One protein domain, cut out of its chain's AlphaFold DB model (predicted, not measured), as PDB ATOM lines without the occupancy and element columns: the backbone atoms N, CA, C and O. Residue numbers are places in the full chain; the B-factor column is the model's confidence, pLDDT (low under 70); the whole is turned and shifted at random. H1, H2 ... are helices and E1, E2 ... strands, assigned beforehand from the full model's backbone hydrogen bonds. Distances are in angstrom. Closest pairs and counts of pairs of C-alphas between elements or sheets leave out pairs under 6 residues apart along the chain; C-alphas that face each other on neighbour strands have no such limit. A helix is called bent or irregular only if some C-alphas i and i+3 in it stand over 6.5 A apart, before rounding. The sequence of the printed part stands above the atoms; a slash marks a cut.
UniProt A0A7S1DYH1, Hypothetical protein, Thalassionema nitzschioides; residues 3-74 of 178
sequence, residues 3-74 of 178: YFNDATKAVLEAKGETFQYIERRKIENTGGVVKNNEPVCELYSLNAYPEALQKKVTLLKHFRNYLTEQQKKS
ATOM      1  N   TYR A   3       5.485  43.136  41.930       87.81
ATOM      2  CA  TYR A   3       4.637  44.326  41.902       87.81
ATOM      3  C   TYR A   3       4.786  45.039  43.249       87.81
ATOM      4  O   TYR A   3       4.443  44.462  44.280       87.81
ATOM      5  N   PHE A   4       5.309  46.263  43.249       89.19
ATOM      6  CA  PHE A   4       5.547  47.042  44.465       89.19
ATOM      7  C   PHE A   4       4.315  47.872  44.860       89.19
ATOM      8  O   PHE A   4       3.444  48.164  44.039       89.19
ATOM      9  N   ASN A   5       4.249  48.273  46.132       86.50
ATOM     10  CA  ASN A   5       3.115  49.030  46.683       86.50
ATOM     11  C   ASN A   5       2.979  50.443  46.098       86.50
ATOM     12  O   ASN A   5       1.881  50.987  46.064       86.50
ATOM     13  N   ASP A   6       4.067  51.014  45.588       86.06
ATOM     14  CA  ASP A   6       4.093  52.291  44.863       86.06
ATOM     15  C   ASP A   6       3.642  52.152  43.392       86.06
ATOM     16  O   ASP A   6       3.856  53.043  42.574       86.06
ATOM     17  N   ALA A   7       3.034  51.015  43.038       82.38
ATOM     18  CA  ALA A   7       2.599  50.641  41.696       82.38
ATOM     19  C   ALA A   7       3.725  50.481  40.654       82.38
ATOM     20  O   ALA A   7       3.426  50.230  39.476       82.38
ATOM     21  N   THR A   8       4.996  50.534  41.064       89.25
ATOM     22  CA  THR A   8       6.143  50.189  40.210       89.25
ATOM     23  C   THR A   8       6.295  48.673  40.102       89.25
ATOM     24  O   THR A   8       5.734  47.910  40.898       89.25
ATOM     25  N   LYS A   9       6.982  48.190  39.065       89.69
ATOM     26  CA  LYS A   9       7.153  46.748  38.816       89.69
ATOM     27  C   LYS A   9       8.591  46.447  38.446       89.69
ATOM     28  O   LYS A   9       9.235  47.249  37.782       89.69
ATOM     29  N   ALA A  10       9.055  45.267  38.834       90.25
ATOM     30  CA  ALA A  10      10.312  44.711  38.361       90.25
ATOM     31  C   ALA A  10      10.080  43.305  37.807       90.25
ATOM     32  O   ALA A  10       9.547  42.431  38.497       90.25
ATOM     33  N   VAL A  11      10.471  43.067  36.564       89.06
ATOM     34  CA  VAL A  11      10.347  41.772  35.894       89.06
ATOM     35  C   VAL A  11      11.742  41.240  35.663       89.06
ATOM     36  O   VAL A  11      12.551  41.909  35.041       89.06
ATOM     37  N   LEU A  12      12.035  40.065  36.205       87.56
ATOM     38  CA  LEU A  12      13.318  39.413  35.997       87.56
ATOM     39  C   LEU A  12      13.234  38.572  34.723       87.56
ATOM     40  O   LEU A  12      12.243  37.863  34.538       87.56
ATOM     41  N   GLU A  13      14.262  38.649  33.888       85.00
ATOM     42  CA  GLU A  13      14.433  37.766  32.737       85.00
ATOM     43  C   GLU A  13      14.598  36.302  33.187       85.00
ATOM     44  O   GLU A  13      15.079  36.037  34.289       85.00
ATOM     45  N   ALA A  14      14.243  35.338  32.331       75.44
ATOM     46  CA  ALA A  14      14.354  33.905  32.630       75.44
ATOM     47  C   ALA A  14      15.777  33.480  33.044       75.44
ATOM     48  O   ALA A  14      15.945  32.762  34.027       75.44
ATOM     49  N   LYS A  15      16.810  34.001  32.365       74.06
ATOM     50  CA  LYS A  15      18.225  33.759  32.708       74.06
ATOM     51  C   LYS A  15      18.625  34.376  34.052       74.06
ATOM     52  O   LYS A  15      19.585  33.950  34.689       74.06
ATOM     53  N   GLY A  16      17.871  35.374  34.511       77.25
ATOM     54  CA  GLY A  16      18.107  36.051  35.776       77.25
ATOM     55  C   GLY A  16      19.320  36.976  35.777       77.25
ATOM     56  O   GLY A  16      19.832  37.250  36.857       77.25
ATOM     57  N   GLU A  17      19.775  37.436  34.610       82.25
ATOM     58  CA  GLU A  17      20.896  38.375  34.461       82.25
ATOM     59  C   GLU A  17      20.415  39.828  34.461       82.25
ATOM     60  O   GLU A  17      20.993  40.696  35.127       82.25
ATOM     61  N   THR A  18      19.317  40.081  33.747       87.94
ATOM     62  CA  THR A  18      18.710  41.403  33.604       87.94
ATOM     63  C   THR A  18      17.304  41.449  34.193       87.94
ATOM     64  O   THR A  18      16.622  40.431  34.356       87.94
ATOM     65  N   PHE A  19      16.866  42.651  34.555       89.81
ATOM     66  CA  PHE A  19      15.497  42.918  34.962       89.81
ATOM     67  C   PHE A  19      14.974  44.196  34.311       89.81
ATOM     68  O   PHE A  19      15.690  45.185  34.165       89.81
ATOM     69  N   GLN A  20      13.695  44.184  33.954       89.50
ATOM     70  CA  GLN A  20      12.970  45.352  33.482       89.50
ATOM     71  C   GLN A  20      12.253  46.026  34.648       89.50
ATOM     72  O   GLN A  20      11.441  45.401  35.336       89.50
ATOM     73  N   TYR A  21      12.533  47.304  34.854       89.31
ATOM     74  CA  TYR A  21      11.836  48.170  35.789       89.31
ATOM     75  C   TYR A  21      10.772  48.985  35.051       89.31
ATOM     76  O   TYR A  21      11.012  49.501  33.962       89.31
ATOM     77  N   ILE A  22       9.570  49.054  35.621       88.19
ATOM     78  CA  ILE A  22       8.411  49.693  34.997       88.19
ATOM     79  C   ILE A  22       7.793  50.667  35.993       88.19
ATOM     80  O   ILE A  22       7.298  50.259  37.051       88.19
ATOM     81  N   GLU A  23       7.758  51.941  35.617       86.94
ATOM     82  CA  GLU A  23       7.239  53.033  36.434       86.94
ATOM     83  C   GLU A  23       6.231  53.886  35.658       86.94
ATOM     84  O   GLU A  23       6.381  54.164  34.469       86.94
ATOM     85  N   ARG A  24       5.163  54.313  36.340       74.94
ATOM     86  CA  ARG A  24       4.223  55.297  35.798       74.94
ATOM     87  C   ARG A  24       4.634  56.676  36.287       74.94
ATOM     88  O   ARG A  24       4.265  57.063  37.392       74.94
ATOM     89  N   ARG A  25       5.364  57.420  35.460       68.94
ATOM     90  CA  ARG A  25       5.661  58.823  35.748       68.94
ATOM     91  C   ARG A  25       4.381  59.638  35.541       68.94
ATOM     92  O   ARG A  25       3.831  59.641  34.443       68.94
ATOM     93  N   LYS A  26       3.882  60.304  36.588       55.19
ATOM     94  CA  LYS A  26       2.901  61.382  36.400       55.19
ATOM     95  C   LYS A  26       3.649  62.535  35.742       55.19
ATOM     96  O   LYS A  26       4.657  62.984  36.277       55.19
ATOM     97  N   ILE A  27       3.197  62.970  34.572       53.44
ATOM     98  CA  ILE A  27       3.709  64.196  33.963       53.44
ATOM     99  C   ILE A  27       3.192  65.342  34.835       53.44
ATOM    100  O   ILE A  27       1.987  65.581  34.892       53.44
ATOM    101  N   GLU A  28       4.083  66.010  35.563       48.91
ATOM    102  CA  GLU A  28       3.774  67.338  36.081       48.91
ATOM    103  C   GLU A  28       3.675  68.273  34.873       48.91
ATOM    104  O   GLU A  28       4.548  68.277  34.005       48.91
ATOM    105  N   ASN A  29       2.555  68.989  34.762       47.28
ATOM    106  CA  ASN A  29       2.267  69.898  33.657       47.28
ATOM    107  C   ASN A  29       3.292  71.043  33.616       47.28
ATOM    108  O   ASN A  29       3.046  72.128  34.135       47.28
ATOM    109  N   THR A  30       4.415  70.835  32.941       48.84
ATOM    110  CA  THR A  30       5.294  71.909  32.473       48.84
ATOM    111  C   THR A  30       5.273  71.919  30.953       48.84
ATOM    112  O   THR A  30       6.029  71.204  30.305       48.84
ATOM    113  N   GLY A  31       4.363  72.721  30.396       50.59
ATOM    114  CA  GLY A  31       4.463  73.251  29.035       50.59
ATOM    115  C   GLY A  31       4.414  72.235  27.890       50.59
ATOM    116  O   GLY A  31       5.430  71.929  27.282       50.59
ATOM    117  N   GLY A  32       3.203  71.822  27.512       49.03
ATOM    118  CA  GLY A  32       2.844  71.741  26.094       49.03
ATOM    119  C   GLY A  32       3.473  70.649  25.227       49.03
ATOM    120  O   GLY A  32       3.852  70.962  24.112       49.03
ATOM    121  N   VAL A  33       3.495  69.382  25.650       46.91
ATOM    122  CA  VAL A  33       3.338  68.227  24.736       46.91
ATOM    123  C   VAL A  33       2.672  67.101  25.526       46.91
ATOM    124  O   VAL A  33       3.267  66.557  26.456       46.91
ATOM    125  N   VAL A  34       1.438  66.733  25.171       47.81
ATOM    126  CA  VAL A  34       0.741  65.570  25.742       47.81
ATOM    127  C   VAL A  34       1.419  64.304  25.210       47.81
ATOM    128  O   VAL A  34       1.001  63.733  24.208       47.81
ATOM    129  N   LYS A  35       2.514  63.875  25.845       51.25
ATOM    130  CA  LYS A  35       2.990  62.498  25.697       51.25
ATOM    131  C   LYS A  35       2.040  61.629  26.513       51.25
ATOM    132  O   LYS A  35       1.801  61.908  27.685       51.25
ATOM    133  N   ASN A  36       1.443  60.637  25.866       50.50
ATOM    134  CA  ASN A  36       0.522  59.689  26.487       50.50
ATOM    135  C   ASN A  36       1.099  59.147  27.811       50.50
ATOM    136  O   ASN A  36       2.315  59.071  27.962       50.50
ATOM    137  N   ASN A  37       0.227  58.753  28.749       56.50
ATOM    138  CA  ASN A  37       0.532  58.100  30.041       56.50
ATOM    139  C   ASN A  37       1.236  56.722  29.884       56.50
ATOM    140  O   ASN A  37       0.866  55.730  30.525       56.50
ATOM    141  N   GLU A  38       2.212  56.618  28.991       60.12
ATOM    142  CA  GLU A  38       2.950  55.406  28.703       60.12
ATOM    143  C   GLU A  38       3.909  55.107  29.858       60.12
ATOM    144  O   GLU A  38       4.631  55.990  30.329       60.12
ATOM    145  N   PRO A  39       3.887  53.872  30.382       67.31
ATOM    146  CA  PRO A  39       4.793  53.483  31.446       67.31
ATOM    147  C   PRO A  39       6.239  53.540  30.941       67.31
ATOM    148  O   PRO A  39       6.565  52.956  29.908       67.31
ATOM    149  N   VAL A  40       7.110  54.199  31.703       78.69
ATOM    150  CA  VAL A  40       8.551  54.197  31.443       78.69
ATOM    151  C   VAL A  40       9.070  52.803  31.773       78.69
ATOM    152  O   VAL A  40       8.828  52.293  32.871       78.69
ATOM    153  N   CYS A  41       9.727  52.176  30.800       80.38
ATOM    154  CA  CYS A  41      10.299  50.842  30.926       80.38
ATOM    155  C   CYS A  41      11.814  50.942  30.756       80.38
ATOM    156  O   CYS A  41      12.291  51.300  29.682       80.38
ATOM    157  N   GLU A  42      12.558  50.611  31.803       85.38
ATOM    158  CA  GLU A  42      14.020  50.673  31.834       85.38
ATOM    159  C   GLU A  42      14.582  49.272  32.068       85.38
ATOM    160  O   GLU A  42      14.036  48.495  32.853       85.38
ATOM    161  N   LEU A  43      15.660  48.926  31.367       86.81
ATOM    162  CA  LEU A  43      16.330  47.637  31.501       86.81
ATOM    163  C   LEU A  43      17.623  47.818  32.294       86.81
ATOM    164  O   LEU A  43      18.451  48.660  31.952       86.81
ATOM    165  N   TYR A  44      17.801  47.000  33.324       88.19
ATOM    166  CA  TYR A  44      18.972  47.026  34.191       88.19
ATOM    167  C   TYR A  44      19.556  45.625  34.367       88.19
ATOM    168  O   TYR A  44      18.855  44.619  34.271       88.19
ATOM    169  N   SER A  45      20.851  45.552  34.670       88.69
ATOM    170  CA  SER A  45      21.495  44.303  35.086       88.69
ATOM    171  C   SER A  45      21.363  44.134  36.599       88.69
ATOM    172  O   SER A  45      21.373  45.118  37.332       88.69
ATOM    173  N   LEU A  46      21.328  42.898  37.110       85.75
ATOM    174  CA  LEU A  46      21.418  42.643  38.558       85.75
ATOM    175  C   LEU A  46      22.749  43.074  39.196       85.75
ATOM    176  O   LEU A  46      22.842  43.068  40.429       85.75
ATOM    177  N   ASN A  47      23.744  43.427  38.376       86.56
ATOM    178  CA  ASN A  47      25.055  43.920  38.801       86.56
ATOM    179  C   ASN A  47      25.231  45.429  38.563       86.56
ATOM    180  O   ASN A  47      26.124  46.028  39.151       86.56
ATOM    181  N   ALA A  48      24.392  46.044  37.725       89.00
ATOM    182  CA  ALA A  48      24.498  47.451  37.350       89.00
ATOM    183  C   ALA A  48      23.105  48.092  37.293       89.00
ATOM    184  O   ALA A  48      22.347  47.891  36.341       89.00
ATOM    185  N   TYR A  49      22.777  48.849  38.341       90.31
ATOM    186  CA  TYR A  49      21.515  49.570  38.501       90.31
ATOM    187  C   TYR A  49      21.712  50.794  39.420       90.31
ATOM    188  O   TYR A  49      22.639  50.798  40.233       90.31
ATOM    189  N   PRO A  50      20.855  51.826  39.325       91.56
ATOM    190  CA  PRO A  50      20.917  52.999  40.197       91.56
ATOM    191  C   PRO A  50      20.709  52.648  41.675       91.56
ATOM    192  O   PRO A  50      19.845  51.833  42.004       91.56
ATOM    193  N   GLU A  51      21.412  53.331  42.583       89.62
ATOM    194  CA  GLU A  51      21.316  53.103  44.037       89.62
ATOM    195  C   GLU A  51      19.876  53.241  44.569       89.62
ATOM    196  O   GLU A  51      19.440  52.477  45.431       89.62
ATOM    197  N   ALA A  52      19.075  54.122  43.961       89.31
ATOM    198  CA  ALA A  52      17.653  54.286  44.275       89.31
ATOM    199  C   ALA A  52      16.835  52.979  44.157       89.31
ATOM    200  O   ALA A  52      15.836  52.804  44.859       89.31
ATOM    201  N   LEU A  53      17.256  52.036  43.303       89.88
ATOM    202  CA  LEU A  53      16.586  50.748  43.110       89.88
ATOM    203  C   LEU A  53      17.097  49.643  44.042       89.88
ATOM    204  O   LEU A  53      16.494  48.570  44.075       89.88
ATOM    205  N   GLN A  54      18.140  49.876  44.844       91.31
ATOM    206  CA  GLN A  54      18.787  48.839  45.658       91.31
ATOM    207  C   GLN A  54      17.802  48.076  46.548       91.31
ATOM    208  O   GLN A  54      17.766  46.846  46.521       91.31
ATOM    209  N   LYS A  55      16.923  48.779  47.272       92.25
ATOM    210  CA  LYS A  55      15.900  48.141  48.122       92.25
ATOM    211  C   LYS A  55      14.942  47.259  47.310       92.25
ATOM    212  O   LYS A  55      14.601  46.158  47.743       92.25
ATOM    213  N   LYS A  56      14.533  47.716  46.121       91.81
ATOM    214  CA  LYS A  56      13.618  46.994  45.221       91.81
ATOM    215  C   LYS A  56      14.282  45.753  44.626       91.81
ATOM    216  O   LYS A  56      13.665  44.689  44.593       91.81
ATOM    217  N   VAL A  57      15.547  45.865  44.218       91.12
ATOM    218  CA  VAL A  57      16.348  44.748  43.695       91.12
ATOM    219  C   VAL A  57      16.605  43.700  44.779       91.12
ATOM    220  O   VAL A  57      16.481  42.507  44.510       91.12
ATOM    221  N   THR A  58      16.885  44.110  46.018       91.25
ATOM    222  CA  THR A  58      17.024  43.177  47.149       91.25
ATOM    223  C   THR A  58      15.738  42.391  47.385       91.25
ATOM    224  O   THR A  58      15.779  41.166  47.505       91.25
ATOM    225  N   LEU A  59      14.581  43.059  47.371       92.12
ATOM    226  CA  LEU A  59      13.281  42.393  47.498       92.12
ATOM    227  C   LEU A  59      13.013  41.431  46.332       92.12
ATOM    228  O   LEU A  59      12.532  40.321  46.546       92.12
ATOM    229  N   LEU A  60      13.368  41.824  45.104       90.25
ATOM    230  CA  LEU A  60      13.277  40.969  43.918       90.25
ATOM    231  C   LEU A  60      14.113  39.692  44.073       90.25
ATOM    232  O   LEU A  60      13.602  38.604  43.811       90.25
ATOM    233  N   LYS A  61      15.366  39.813  44.535       89.25
ATOM    234  CA  LYS A  61      16.246  38.666  44.819       89.25
ATOM    235  C   LYS A  61      15.663  37.776  45.920       89.25
ATOM    236  O   LYS A  61      15.612  36.561  45.756       89.25
ATOM    237  N   HIS A  62      15.156  38.376  46.996       90.75
ATOM    238  CA  HIS A  62      14.536  37.646  48.099       90.75
ATOM    239  C   HIS A  62      13.315  36.835  47.640       90.75
ATOM    240  O   HIS A  62      13.238  35.633  47.887       90.75
ATOM    241  N   PHE A  63      12.381  37.460  46.916       89.31
ATOM    242  CA  PHE A  63      11.205  36.761  46.394       89.31
ATOM    243  C   PHE A  63      11.565  35.683  45.370       89.31
ATOM    244  O   PHE A  63      10.936  34.629  45.380       89.31
ATOM    245  N   ARG A  64      12.576  35.915  44.517       86.50
ATOM    246  CA  ARG A  64      13.091  34.891  43.595       86.50
ATOM    247  C   ARG A  64      13.519  33.647  44.369       86.50
ATOM    248  O   ARG A  64      13.007  32.570  44.089       86.50
ATOM    249  N   ASN A  65      14.405  33.809  45.350       87.12
ATOM    250  CA  ASN A  65      14.945  32.691  46.121       87.12
ATOM    251  C   ASN A  65      13.833  31.939  46.860       87.12
ATOM    252  O   ASN A  65      13.740  30.720  46.744       87.12
ATOM    253  N   TYR A  66      12.931  32.672  47.517       88.69
ATOM    254  CA  TYR A  66      11.784  32.087  48.208       88.69
ATOM    255  C   TYR A  66      10.891  31.256  47.271       88.69
ATOM    256  O   TYR A  66      10.532  30.129  47.599       88.69
ATOM    257  N   LEU A  67      10.540  31.781  46.091       84.81
ATOM    258  CA  LEU A  67       9.704  31.055  45.129       84.81
ATOM    259  C   LEU A  67      10.416  29.815  44.571       84.81
ATOM    260  O   LEU A  67       9.786  28.769  44.455       84.81
ATOM    261  N   THR A  68      11.717  29.904  44.281       84.25
ATOM    262  CA  THR A  68      12.522  28.755  43.833       84.25
ATOM    263  C   THR A  68      12.603  27.667  44.905       84.25
ATOM    264  O   THR A  68      12.501  26.484  44.592       84.25
ATOM    265  N   GLU A  69      12.760  28.037  46.175       85.62
ATOM    266  CA  GLU A  69      12.746  27.081  47.287       85.62
ATOM    267  C   GLU A  69      11.381  26.417  47.463       85.62
ATOM    268  O   GLU A  69      11.318  25.214  47.703       85.62
ATOM    269  N   GLN A  70      10.292  27.177  47.330       80.38
ATOM    270  CA  GLN A  70       8.942  26.623  47.418       80.38
ATOM    271  C   GLN A  70       8.639  25.672  46.256       80.38
ATOM    272  O   GLN A  70       8.082  24.606  46.492       80.38
ATOM    273  N   GLN A  71       9.072  25.997  45.032       73.56
ATOM    274  CA  GLN A  71       8.937  25.104  43.874       73.56
ATOM    275  C   GLN A  71       9.673  23.778  44.075       73.56
ATOM    276  O   GLN A  71       9.119  22.721  43.793       73.56
ATOM    277  N   LYS A  72      10.892  23.810  44.628       76.00
ATOM    278  CA  LYS A  72      11.647  22.590  44.961       76.00
ATOM    279  C   LYS A  72      10.948  21.718  46.009       76.00
ATOM    280  O   LYS A  72      11.200  20.520  46.057       76.00
ATOM    281  N   LYS A  73      10.104  22.313  46.860       73.25
ATOM    282  CA  LYS A  73       9.344  21.617  47.910       73.25
ATOM    283  C   LYS A  73       8.001  21.062  47.425       73.25
ATOM    284  O   LYS A  73       7.446  20.217  48.114       73.25
ATOM    285  N   SER A  74       7.472  21.536  46.293       63.66
ATOM    286  CA  SER A  74       6.121  21.224  45.803       63.66
ATOM    287  C   SER A  74       6.074  20.240  44.619       63.66
ATOM    288  O   SER A  74       5.131  20.311  43.844       63.66
TER     289      SER A  74
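AT A GLANCE: This is residues 3 to 74 of the 178 residues of the protein "Hypothetical protein" of Thalassionema nitzschioides (UniProt A0A7S1DYH1). A small sheet of three strands has one long helix, H1, over one of its faces, while the other face is bare. Two arms stick out at opposite ends: residues 65 to 74, the last part of H1 and the residue after it, and residues 28 to 34, the tip of the long loop that joins E2 to E3. The printed part has 72 residues with three named strands and one named helix, in the order E1 E2 E3 H1. The sheet order is E1 - E2 - E3, all antiparallel, and the class is mixed, helices and strands. The whole is loose, with a radius of gyration of the C-alphas of 15.4 A, and spans 54 by 25 by 20 A, the two arms making its length.

HOW THE PARTS SIT: E1, residues 9 to 12, and E2, residues 18 to 23, form an antiparallel hairpin with 167 degrees between their directions; N 9 and O 22 are within hydrogen-bond range at 2.9 A, as are N 20 and O 11 at 2.8 A. E2 and E3, residues 40 to 45, form a second antiparallel hairpin, at 155 degrees, with N 21 and O 42 at 2.8 A and N 40 and O 23 at 2.9 A. The three strands make a meander, each strand the antiparallel neighbour of the one before, with E1 and E3 as edge strands. H1, residues 51 to 73, is on the sheet at a height of 9.5 A, forming two layers, a helix on one face of a sheet. It lies over E1 and E2 and runs across the strands, only just, at 61 degrees to E2 on the local plane. The closest C-alphas of E1 and H1 are those of Ala 10 and Leu 60, 7.3 A apart. E2 and H1 are near each other, with 5 pairs of C-alphas within 10 A. In H1, 17 of 19 O i to N i+4 pairs are within hydrogen-bond range.

IN THESE COORDINATES: E1 begins at C-alpha 9, (7.153, 46.748, 38.816), and is 10.0 A long from first to last C-alpha. E2 measures 16.6 A and E3 16.7 A. H1 runs 33.9 A from C-alpha 51 at (21.316, 53.103, 44.037) to C-alpha 73 at (9.344, 21.617, 47.910); it is irregular, with C-alphas 52 and 55 7.5 A apart.

THE WHOLE: The two C-alphas farthest apart, those of Gly 31 and Lys 73, are 55.2 A from each other. The printed part has no cut. The link from E2 to E3, 16 residues, is long; those from E1 to E2 and from E3 to H1 are tight. The mean pLDDT of the printed part is 79.1, and residues 25 to 39 and residue 74 are under 70.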